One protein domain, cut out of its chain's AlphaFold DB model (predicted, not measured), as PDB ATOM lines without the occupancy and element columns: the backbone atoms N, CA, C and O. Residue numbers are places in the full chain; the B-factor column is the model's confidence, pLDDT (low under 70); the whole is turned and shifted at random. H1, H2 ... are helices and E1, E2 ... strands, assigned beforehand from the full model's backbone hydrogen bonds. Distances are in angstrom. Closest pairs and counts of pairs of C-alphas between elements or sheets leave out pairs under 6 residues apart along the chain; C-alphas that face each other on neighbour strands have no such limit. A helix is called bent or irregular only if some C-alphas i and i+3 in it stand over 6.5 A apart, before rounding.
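AT A GLANCE: This is residues 34 to 108 of the 111 residues of an uncharacterized protein of Candidatus Pinguicoccus supinus (UniProt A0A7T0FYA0). Two helices, H1 and H2, follow each other end to end in a nearly straight row along one side, and a two-stranded hairpin, E1 and E2, lies on the other side with its turn at residues 71 to 72 pointing away from them. The short helices H3 and H4 sit between the row and the hairpin, H3 packing on H1, while H5 packs beside the start of E1. The printed part has 75 residues with five named helices and two named strands, in the order H1, H2, E1, E2, H3, H4, H5; the sheet, E1 - E2, is antiparallel and the class is mixed, helices and strands. The whole is compact, with a radius of gyration of the C-alphas of 11.8 A and spans of 35 by 32 by 19 A.

IN THESE COORDINATES: H1, residues 34 to 43, begins with C-alpha 34 at (14.521, 10.196, 36.193) and is 12.1 A long. It is irregular, but only just: C-alphas 40 and 43 are 6.8 A apart. H2, residues 45 to 53, is 12.6 A long. E1, residues 65 to 70, is 15.9 A long and ends with C-alpha 70 at (-14.790, 10.831, 29.987). E2, residues 73 to 78, is 16.3 A long. H3, residues 87 to 90, H4, residues 95 to 98, and H5, residues 104 to 107, have four residues each. C-alpha 107, where H5 ends, is at (-3.342, 7.238, 17.901).

HOW THE PARTS SIT: H1 and H2 are close but not clearly touching, the C-alphas of Asn 39 and Cys 45 being the closest at 7.9 A, and run the same way at a shallow tilt of 14 degrees. H1 and H3 touch, with the closest C-alphas, Ile 36 and Phe 89, 4.8 A apart. H2 and H4 are close but not clearly touching, with the closest C-alphas, Cys 45 and Tyr 97, at 7.1 A. The closest C-alphas of E2 and H4, Tyr 74 and Leu 98, are 6.0 A apart. E1 and E2 are a hairpin of antiparallel neighbours at 148 degrees; N 66 and O 77 at 2.8 A and N 75 and O 68 at 3.0 A are within hydrogen-bond range. The closest C-alphas of E1 and H5, Ala 65 and Gly 106, are 4.2 A apart. H1 is apart from E1, E2, H4 and H5. In H2 every O i to N i+4 pair is within hydrogen-bond range, in H1 5 of 6 are, and H3, H4 and H5 are too short for such a pair.

THE WHOLE: The C-alphas farthest apart, Lys 53 and Ala 83, are 35.8 A apart. The printed part has no cut. The link from H2 to E1, 11 residues, is long; in it residues 59 to 60 pair with residues 101 to 102, parallel. The mean pLDDT of the printed part is 93.0, and no printed residue is under 70.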
ATOM      1  N   PRO A  34      14.507   8.740  36.369       90.88
ATOM      2  CA  PRO A  34      14.521  10.196  36.193       90.88
ATOM      3  C   PRO A  34      13.447  10.710  35.229       90.88
ATOM      4  O   PRO A  34      12.956  11.828  35.410       90.88
ATOM      5  N   ASP A  35      13.046   9.921  34.232       89.50
ATOM      6  CA  ASP A  35      12.109  10.358  33.194       89.50
ATOM      7  C   ASP A  35      10.700  10.576  33.741       89.50
ATOM      8  O   ASP A  35      10.025  11.541  33.362       89.50
ATOM      9  N   ILE A  36      10.271   9.735  34.688       89.00
ATOM     10  CA  ILE A  36       8.984   9.895  35.381       89.00
ATOM     11  C   ILE A  36       8.955  11.242  36.118       89.00
ATOM     12  O   ILE A  36       7.991  12.012  36.008       89.00
ATOM     13  N   TYR A  37      10.034  11.571  36.833       86.25
ATOM     14  CA  TYR A  37      10.150  12.837  37.557       86.25
ATOM     15  C   TYR A  37      10.275  14.034  36.606       86.25
ATOM     16  O   TYR A  37       9.644  15.070  36.836       86.25
ATOM     17  N   CYS A  38      11.016  13.894  35.507       86.56
ATOM     18  CA  CYS A  38      11.157  14.931  34.487       86.56
ATOM     19  C   CYS A  38       9.803  15.273  33.846       86.56
ATOM     20  O   CYS A  38       9.437  16.452  33.757       86.56
ATOM     21  N   ASN A  39       9.010  14.266  33.470       86.88
ATOM     22  CA  ASN A  39       7.673  14.480  32.911       86.88
ATOM     23  C   ASN A  39       6.740  15.162  33.925       86.88
ATOM     24  O   ASN A  39       6.018  16.102  33.572       86.88
ATOM     25  N   LYS A  40       6.803  14.752  35.197       85.00
ATOM     26  CA  LYS A  40       6.017  15.335  36.293       85.00
ATOM     27  C   LYS A  40       6.356  16.807  36.551       85.00
ATOM     28  O   LYS A  40       5.447  17.635  36.636       85.00
ATOM     29  N   TYR A  41       7.637  17.134  36.726       79.75
ATOM     30  CA  TYR A  41       8.061  18.443  37.237       79.75
ATOM     31  C   TYR A  41       8.420  19.447  36.145       79.75
ATOM     32  O   TYR A  41       8.159  20.639  36.312       79.75
ATOM     33  N   ILE A  42       8.977  18.986  35.028       81.06
ATOM     34  CA  ILE A  42       9.524  19.862  33.990       81.06
ATOM     35  C   ILE A  42       8.602  19.850  32.775       81.06
ATOM     36  O   ILE A  42       7.923  20.849  32.526       81.06
ATOM     37  N   LYS A  43       8.509  18.728  32.050       79.50
ATOM     38  CA  LYS A  43       7.865  18.731  30.726       79.50
ATOM     39  C   LYS A  43       6.411  19.165  30.756       79.50
ATOM     40  O   LYS A  43       6.003  19.882  29.857       79.50
ATOM     41  N   PHE A  44       5.634  18.761  31.758       83.62
ATOM     42  CA  PHE A  44       4.220  19.127  31.800       83.62
ATOM     43  C   PHE A  44       3.919  20.213  32.827       83.62
ATOM     44  O   PHE A  44       3.226  21.163  32.496       83.62
ATOM     45  N   CYS A  45       4.484  20.192  34.035       85.69
ATOM     46  CA  CYS A  45       4.205  21.267  34.997       85.69
ATOM     47  C   CYS A  45       4.758  22.633  34.541       85.69
ATOM     48  O   CYS A  45       4.018  23.620  34.524       85.69
ATOM     49  N   LEU A  46       6.040  22.708  34.168       87.88
ATOM     50  CA  LEU A  46       6.681  23.972  33.801       87.88
ATOM     51  C   LEU A  46       6.237  24.451  32.415       87.88
ATOM     52  O   LEU A  46       5.860  25.613  32.267       87.88
ATOM     53  N   LEU A  47       6.217  23.558  31.421       89.25
ATOM     54  CA  LEU A  47       5.847  23.930  30.053       89.25
ATOM     55  C   LEU A  47       4.391  24.386  29.950       89.25
ATOM     56  O   LEU A  47       4.130  25.379  29.284       89.25
ATOM     57  N   ILE A  48       3.454  23.733  30.652       92.75
ATOM     58  CA  ILE A  48       2.050  24.174  30.674       92.75
ATOM     59  C   ILE A  48       1.944  25.563  31.299       92.75
ATOM     60  O   ILE A  48       1.280  26.424  30.736       92.75
ATOM     61  N   LYS A  49       2.638  25.830  32.416       90.75
ATOM     62  CA  LYS A  49       2.639  27.171  33.030       90.75
ATOM     63  C   LYS A  49       3.150  28.241  32.062       90.75
ATOM     64  O   LYS A  49       2.570  29.321  31.987       90.75
ATOM     65  N   LEU A  50       4.224  27.954  31.329       90.19
ATOM     66  CA  LEU A  50       4.793  28.875  30.341       90.19
ATOM     67  C   LEU A  50       3.874  29.069  29.136       90.19
ATOM     68  O   LEU A  50       3.730  30.192  28.661       90.19
ATOM     69  N   ALA A  51       3.262  27.987  28.660       91.56
ATOM     70  CA  ALA A  51       2.297  28.008  27.575       91.56
ATOM     71  C   ALA A  51       1.090  28.879  27.956       91.56
ATOM     72  O   ALA A  51       0.759  29.813  27.229       91.56
ATOM     73  N   SER A  52       0.520  28.667  29.147       91.12
ATOM     74  CA  SER A  52      -0.595  29.468  29.660       91.12
ATOM     75  C   SER A  52      -0.242  30.950  29.806       91.12
ATOM     76  O   SER A  52      -1.038  31.794  29.412       91.12
ATOM     77  N   LYS A  53       0.962  31.288  30.295       93.00
ATOM     78  CA  LYS A  53       1.428  32.690  30.375       93.00
ATOM     79  C   LYS A  53       1.530  33.382  29.013       93.00
ATOM     80  O   LYS A  53       1.467  34.600  28.954       93.00
ATOM     81  N   ARG A  54       1.709  32.615  27.936       91.81
ATOM     82  CA  ARG A  54       1.788  33.111  26.555       91.81
ATOM     83  C   ARG A  54       0.457  32.996  25.798       91.81
ATOM     84  O   ARG A  54       0.440  33.169  24.588       91.81
ATOM     85  N   GLY A  55      -0.640  32.671  26.485       93.50
ATOM     86  CA  GLY A  55      -1.968  32.550  25.876       93.50
ATOM     87  C   GLY A  55      -2.222  31.237  25.127       93.50
ATOM     88  O   GLY A  55      -3.251  31.094  24.474       93.50
ATOM     89  N   PHE A  56      -1.328  30.248  25.223       93.88
ATOM     90  CA  PHE A  56      -1.550  28.947  24.594       93.88
ATOM     91  C   PHE A  56      -2.514  28.079  25.411       93.88
ATOM     92  O   PHE A  56      -2.387  27.938  26.630       93.88
ATOM     93  N   LEU A  57      -3.442  27.426  24.708       93.00
ATOM     94  CA  LEU A  57      -4.473  26.574  25.308       93.00
ATOM     95  C   LEU A  57      -3.975  25.166  25.656       93.00
ATOM     96  O   LEU A  57      -4.483  24.543  26.589       93.00
ATOM     97  N   LYS A  58      -3.016  24.635  24.887       93.75
ATOM     98  CA  LYS A  58      -2.497  23.272  25.043       93.75
ATOM     99  C   LYS A  58      -1.007  23.186  24.735       93.75
ATOM    100  O   LYS A  58      -0.471  23.969  23.959       93.75
ATOM    101  N   VAL A  59      -0.373  22.175  25.313       94.31
ATOM    102  CA  VAL A  59       0.981  21.715  25.012       94.31
ATOM    103  C   VAL A  59       0.885  20.410  24.234       94.31
ATOM    104  O   VAL A  59       0.172  19.489  24.641       94.31
ATOM    105  N   VAL A  60       1.622  20.323  23.130       94.44
ATOM    106  CA  VAL A  60       1.710  19.116  22.304       94.44
ATOM    107  C   VAL A  60       3.062  18.449  22.525       94.44
ATOM    108  O   VAL A  60       4.088  19.125  22.499       94.44
ATOM    109  N   ALA A  61       3.074  17.134  22.740       94.12
ATOM    110  CA  ALA A  61       4.305  16.360  22.883       94.12
ATOM    111  C   ALA A  61       4.237  15.053  22.083       94.12
ATOM    112  O   ALA A  61       3.171  14.459  21.921       94.12
ATOM    113  N   GLY A  62       5.393  14.581  21.616       94.56
ATOM    114  CA  GLY A  62       5.530  13.358  20.821       94.56
ATOM    115  C   GLY A  62       5.483  12.065  21.638       94.56
ATOM    116  O   GLY A  62       6.247  11.151  21.350       94.56
ATOM    117  N   HIS A  63       4.645  11.990  22.676       96.19
ATOM    118  CA  HIS A  63       4.504  10.766  23.460       96.19
ATOM    119  C   HIS A  63       3.477   9.813  22.847       96.19
ATOM    120  O   HIS A  63       2.382  10.223  22.455       96.19
ATOM    121  N   TYR A  64       3.816   8.525  22.824       97.44
ATOM    122  CA  TYR A  64       2.908   7.437  22.460       97.44
ATOM    123  C   TYR A  64       2.047   7.068  23.671       97.44
ATOM    124  O   TYR A  64       2.301   6.110  24.396       97.44
ATOM    125  N   ALA A  65       1.039   7.893  23.916       97.62
ATOM    126  CA  ALA A  65      -0.004   7.692  24.913       97.62
ATOM    127  C   ALA A  65      -1.208   8.551  24.524       97.62
ATOM    128  O   ALA A  65      -1.074   9.509  23.763       97.62
ATOM    129  N   LYS A  66      -2.387   8.237  25.049       97.38
ATOM    130  CA  LYS A  66      -3.610   9.002  24.793       97.38
ATOM    131  C   LYS A  66      -4.065   9.707  26.058       97.38
ATOM    132  O   LYS A  66      -3.961   9.162  27.151       97.38
ATOM    133  N   ILE A  67      -4.621  10.901  25.900       96.75
ATOM    134  CA  ILE A  67      -5.373  11.575  26.959       96.75
ATOM    135  C   ILE A  67      -6.821  11.616  26.510       96.75
ATOM    136  O   ILE A  67      -7.136  12.214  25.483       96.75
ATOM    137  N   ILE A  68      -7.692  10.956  27.268       96.06
ATOM    138  CA  ILE A  68      -9.117  10.858  26.951       96.06
ATOM    139  C   ILE A  68      -9.905  11.534  28.064       96.06
ATOM    140  O   ILE A  68      -9.622  11.344  29.248       96.06
ATOM    141  N   LYS A  69     -10.902  12.326  27.667       95.88
ATOM    142  CA  LYS A  69     -11.876  12.931  28.571       95.88
ATOM    143  C   LYS A  69     -13.141  12.071  28.591       95.88
ATOM    144  O   LYS A  69     -13.794  11.946  27.559       95.88
ATOM    145  N   LYS A  70     -13.506  11.520  29.747       95.31
ATOM    146  CA  LYS A  70     -14.790  10.831  29.987       95.31
ATOM    147  C   LYS A  70     -15.436  11.417  31.236       95.31
ATOM    148  O   LYS A  70     -14.742  11.642  32.218       95.31
ATOM    149  N   ASN A  71     -16.735  11.713  31.202       94.19
ATOM    150  CA  ASN A  71     -17.483  12.254  32.349       94.19
ATOM    151  C   ASN A  71     -16.786  13.450  33.032       94.19
ATOM    152  O   ASN A  71     -16.693  13.524  34.250       94.19
ATOM    153  N   ARG A  72     -16.243  14.381  32.231       91.62
ATOM    154  CA  ARG A  72     -15.454  15.554  32.678       91.62
ATOM    155  C   ARG A  72     -14.105  15.241  33.352       91.62
ATOM    156  O   ARG A  72     -13.375  16.181  33.659       91.62
ATOM    157  N   VAL A  73     -13.725  13.974  33.479       93.50
ATOM    158  CA  VAL A  73     -12.427  13.527  33.999       93.50
ATOM    159  C   VAL A  73     -11.469  13.255  32.842       93.50
ATOM    160  O   VAL A  73     -11.846  12.641  31.845       93.50
ATOM    161  N   TYR A  74     -10.228  13.723  32.966       96.12
ATOM    162  CA  TYR A  74      -9.151  13.396  32.035       96.12
ATOM    163  C   TYR A  74      -8.322  12.242  32.594       96.12
ATOM    164  O   TYR A  74      -7.926  12.276  33.760       96.12
ATOM    165  N   SER A  75      -8.026  11.261  31.745       95.38
ATOM    166  CA  SER A  75      -7.219  10.092  32.102       95.38
ATOM    167  C   SER A  75      -6.227   9.749  30.995       95.38
ATOM    168  O   SER A  75      -6.464  10.034  29.816       95.38
ATOM    169  N   ILE A  76      -5.112   9.131  31.385       96.69
ATOM    170  CA  ILE A  76      -4.094   8.615  30.467       96.69
ATOM    171  C   ILE A  76      -4.498   7.201  30.034       96.69
ATOM    172  O   ILE A  76      -4.866   6.375  30.865       96.69
ATOM    173  N   TYR A  77      -4.418   6.926  28.737       97.25
ATOM    174  CA  TYR A  77      -4.712   5.636  28.121       97.25
ATOM    175  C   TYR A  77      -3.524   5.157  27.295       97.25
ATOM    176  O   TYR A  77      -2.792   5.970  26.721       97.25
ATOM    177  N   LYS A  78      -3.380   3.833  27.192       97.81
ATOM    178  CA  LYS A  78      -2.352   3.211  26.356       97.81
ATOM    179  C   LYS A  78      -2.478   3.617  24.894       97.81
ATOM    180  O   LYS A  78      -3.593   3.782  24.398       97.81
ATOM    181  N   SER A  79      -1.344   3.753  24.225       97.44
ATOM    182  CA  SER A  79      -1.216   4.006  22.790       97.44
ATOM    183  C   SER A  79      -1.856   2.901  21.941       97.44
ATOM    184  O   SER A  79      -1.969   1.752  22.366       97.44
ATOM    185  N   ASN A  80      -2.241   3.230  20.706       96.44
ATOM    186  CA  ASN A  80      -2.598   2.224  19.696       96.44
ATOM    187  C   ASN A  80      -1.396   1.344  19.297       96.44
ATOM    188  O   ASN A  80      -1.577   0.223  18.821       96.44
ATOM    189  N   ASP A  81      -0.179   1.845  19.507       96.31
ATOM    190  CA  ASP A  81       1.072   1.101  19.393       96.31
ATOM    191  C   ASP A  81       1.536   0.633  20.775       96.31
ATOM    192  O   ASP A  81       2.099   1.416  21.541       96.31
ATOM    193  N   GLN A  82       1.281  -0.633  21.109       95.00
ATOM    194  CA  GLN A  82       1.668  -1.191  22.408       95.00
ATOM    195  C   GLN A  82       3.190  -1.317  22.559       95.00
ATOM    196  O   GLN A  82       3.703  -1.127  23.657       95.00
ATOM    197  N   ALA A  83       3.922  -1.576  21.470       95.19
ATOM    198  CA  ALA A  83       5.380  -1.715  21.500       95.19
ATOM    199  C   ALA A  83       6.090  -0.375  21.749       95.19
ATOM    200  O   ALA A  83       7.241  -0.338  22.186       95.19
ATOM    201  N   LYS A  84       5.410   0.739  21.462       95.56
ATOM    202  CA  LYS A  84       5.899   2.095  21.730       95.56
ATOM    203  C   LYS A  84       5.175   2.774  22.883       95.56
ATOM    204  O   LYS A  84       5.400   3.962  23.076       95.56
ATOM    205  N   ASP A  85       4.329   2.072  23.636       97.12
ATOM    206  CA  ASP A  85       3.548   2.688  24.707       97.12
ATOM    207  C   ASP A  85       4.443   3.376  25.750       97.12
ATOM    208  O   ASP A  85       5.401   2.805  26.264       97.12
ATOM    209  N   GLN A  86       4.123   4.631  26.062       96.81
ATOM    210  CA  GLN A  86       4.880   5.460  27.000       96.81
ATOM    211  C   GLN A  86       4.046   5.895  28.208       96.81
ATOM    212  O   GLN A  86       4.443   6.817  28.926       96.81
ATOM    213  N   THR A  87       2.901   5.254  28.470       96.50
ATOM    214  CA  THR A  87       2.028   5.638  29.595       96.50
ATOM    215  C   THR A  87       2.726   5.512  30.943       96.50
ATOM    216  O   THR A  87       2.529   6.369  31.806       96.50
ATOM    217  N   TYR A  88       3.618   4.529  31.087       96.00
ATOM    218  CA  TYR A  88       4.458   4.345  32.269       96.00
ATOM    219  C   TYR A  88       5.212   5.626  32.661       96.00
ATOM    220  O   TYR A  88       5.120   6.083  33.802       96.00
ATOM    221  N   PHE A  89       5.873   6.278  31.700       95.19
ATOM    222  CA  PHE A  89       6.648   7.498  31.949       95.19
ATOM    223  C   PHE A  89       5.782   8.719  32.285       95.19
ATOM    224  O   PHE A  89       6.284   9.718  32.801       95.19
ATOM    225  N   LEU A  90       4.485   8.661  31.975       94.81
ATOM    226  CA  LEU A  90       3.516   9.734  32.199       94.81
ATOM    227  C   LEU A  90       2.680   9.521  33.471       94.81
ATOM    228  O   LEU A  90       1.900  10.398  33.843       94.81
ATOM    229  N   SER A  91       2.856   8.388  34.154       92.69
ATOM    230  CA  SER A  91       2.048   7.952  35.302       92.69
ATOM    231  C   SER A  91       1.970   8.968  36.447       92.69
ATOM    232  O   SER A  91       0.969   9.024  37.156       92.69
ATOM    233  N   PHE A  92       2.993   9.810  36.625       92.19
ATOM    234  CA  PHE A  92       3.066  10.767  37.736       92.19
ATOM    235  C   PHE A  92       2.534  12.168  37.397       92.19
ATOM    236  O   PHE A  92       2.590  13.079  38.236       92.19
ATOM    237  N   ILE A  93       2.023  12.384  36.180       91.88
ATOM    238  CA  ILE A  93       1.434  13.670  35.801       91.88
ATOM    239  C   ILE A  93       0.166  13.902  36.625       91.88
ATOM    240  O   ILE A  93      -0.774  13.111  36.608       91.88
ATOM    241  N   LYS A  94       0.105  15.037  37.333       90.25
ATOM    242  CA  LYS A  94      -1.089  15.393  38.111       90.25
ATOM    243  C   LYS A  94      -2.280  15.602  37.172       90.25
ATOM    244  O   LYS A  94      -2.168  16.374  36.220       90.25
ATOM    245  N   ASN A  95      -3.435  15.020  37.504       90.00
ATOM    246  CA  ASN A  95      -4.656  15.066  36.682       90.00
ATOM    247  C   ASN A  95      -5.021  16.493  36.214       90.00
ATOM    248  O   ASN A  95      -5.307  16.720  35.043       90.00
ATOM    249  N   LYS A  96      -4.856  17.500  37.088       91.25
ATOM    250  CA  LYS A  96      -5.100  18.920  36.764       91.25
ATOM    251  C   LYS A  96      -4.368  19.444  35.518       91.25
ATOM    252  O   LYS A  96      -4.816  20.429  34.934       91.25
ATOM    253  N   TYR A  97      -3.252  18.821  35.134       93.12
ATOM    254  CA  TYR A  97      -2.472  19.179  33.951       93.12
ATOM    255  C   TYR A  97      -2.943  18.470  32.677       93.12
ATOM    256  O   TYR A  97      -2.753  19.015  31.594       93.12
ATOM    257  N   LEU A  98      -3.595  17.307  32.782       94.75
ATOM    258  CA  LEU A  98      -3.965  16.473  31.629       94.75
ATOM    259  C   LEU A  98      -4.861  17.205  30.630       94.75
ATOM    260  O   LEU A  98      -4.700  17.039  29.425       94.75
ATOM    261  N   LYS A  99      -5.744  18.086  31.111       95.00
ATOM    262  CA  LYS A  99      -6.633  18.887  30.254       95.00
ATOM    263  C   LYS A  99      -5.904  19.809  29.267       95.00
ATOM    264  O   LYS A  99      -6.495  20.213  28.268       95.00
ATOM    265  N   PHE A 100      -4.642  20.136  29.542       95.75
ATOM    266  CA  PHE A 100      -3.818  21.020  28.718       95.75
ATOM    267  C   PHE A 100      -2.846  20.261  27.812       95.75
ATOM    268  O   PHE A 100      -2.049  20.892  27.128       95.75
ATOM    269  N   ILE A 101      -2.856  18.929  27.809       95.81
ATOM    270  CA  ILE A 101      -1.876  18.127  27.073       95.81
ATOM    271  C   ILE A 101      -2.555  17.470  25.872       95.81
ATOM    272  O   ILE A 101      -3.665  16.943  25.975       95.81
ATOM    273  N   PHE A 102      -1.875  17.477  24.729       95.69
ATOM    274  CA  PHE A 102      -2.279  16.745  23.535       95.69
ATOM    275  C   PHE A 102      -1.134  15.857  23.034       95.69
ATOM    276  O   PHE A 102      -0.006  16.318  22.865       95.69
ATOM    277  N   LEU A 103      -1.428  14.574  22.812       96.94
ATOM    278  CA  LEU A 103      -0.456  13.545  22.439       96.94
ATOM    279  C   LEU A 103      -0.887  12.880  21.121       96.94
ATOM    280  O   LEU A 103      -1.575  11.857  21.143       96.94
ATOM    281  N   PRO A 104      -0.544  13.466  19.960       96.31
ATOM    282  CA  PRO A 104      -1.045  12.995  18.669       96.31
ATOM    283  C   PRO A 104      -0.532  11.597  18.303       96.31
ATOM    284  O   PRO A 104      -1.250  10.827  17.671       96.31
ATOM    285  N   LEU A 105       0.679  11.230  18.741       96.94
ATOM    286  CA  LEU A 105       1.280   9.940  18.384       96.94
ATOM    287  C   LEU A 105       0.594   8.744  19.056       96.94
ATOM    288  O   LEU A 105       0.692   7.636  18.544       96.94
ATOM    289  N   GLY A 106      -0.162   8.950  20.141       96.62
ATOM    290  CA  GLY A 106      -0.901   7.879  20.819       96.62
ATOM    291  C   GLY A 106      -1.972   7.190  19.963       96.62
ATOM    292  O   GLY A 106      -2.454   6.120  20.335       96.62
ATOM    293  N   PHE A 107      -2.358   7.792  18.836       96.00
ATOM    294  CA  PHE A 107      -3.342   7.238  17.901       96.00
ATOM    295  C   PHE A 107      -2.702   6.541  16.692       96.00
ATOM    296  O   PHE A 107      -3.408   5.887  15.926       96.00
ATOM    297  N   LEU A 108      -1.381   6.648  16.533       95.75
ATOM    298  CA  LEU A 108      -0.636   6.119  15.394       95.75
ATOM    299  C   LEU A 108       0.098   4.830  15.775       95.75
ATOM    300  O   LEU A 108       0.500   4.651  16.924       95.75
TER     301      LEU A 108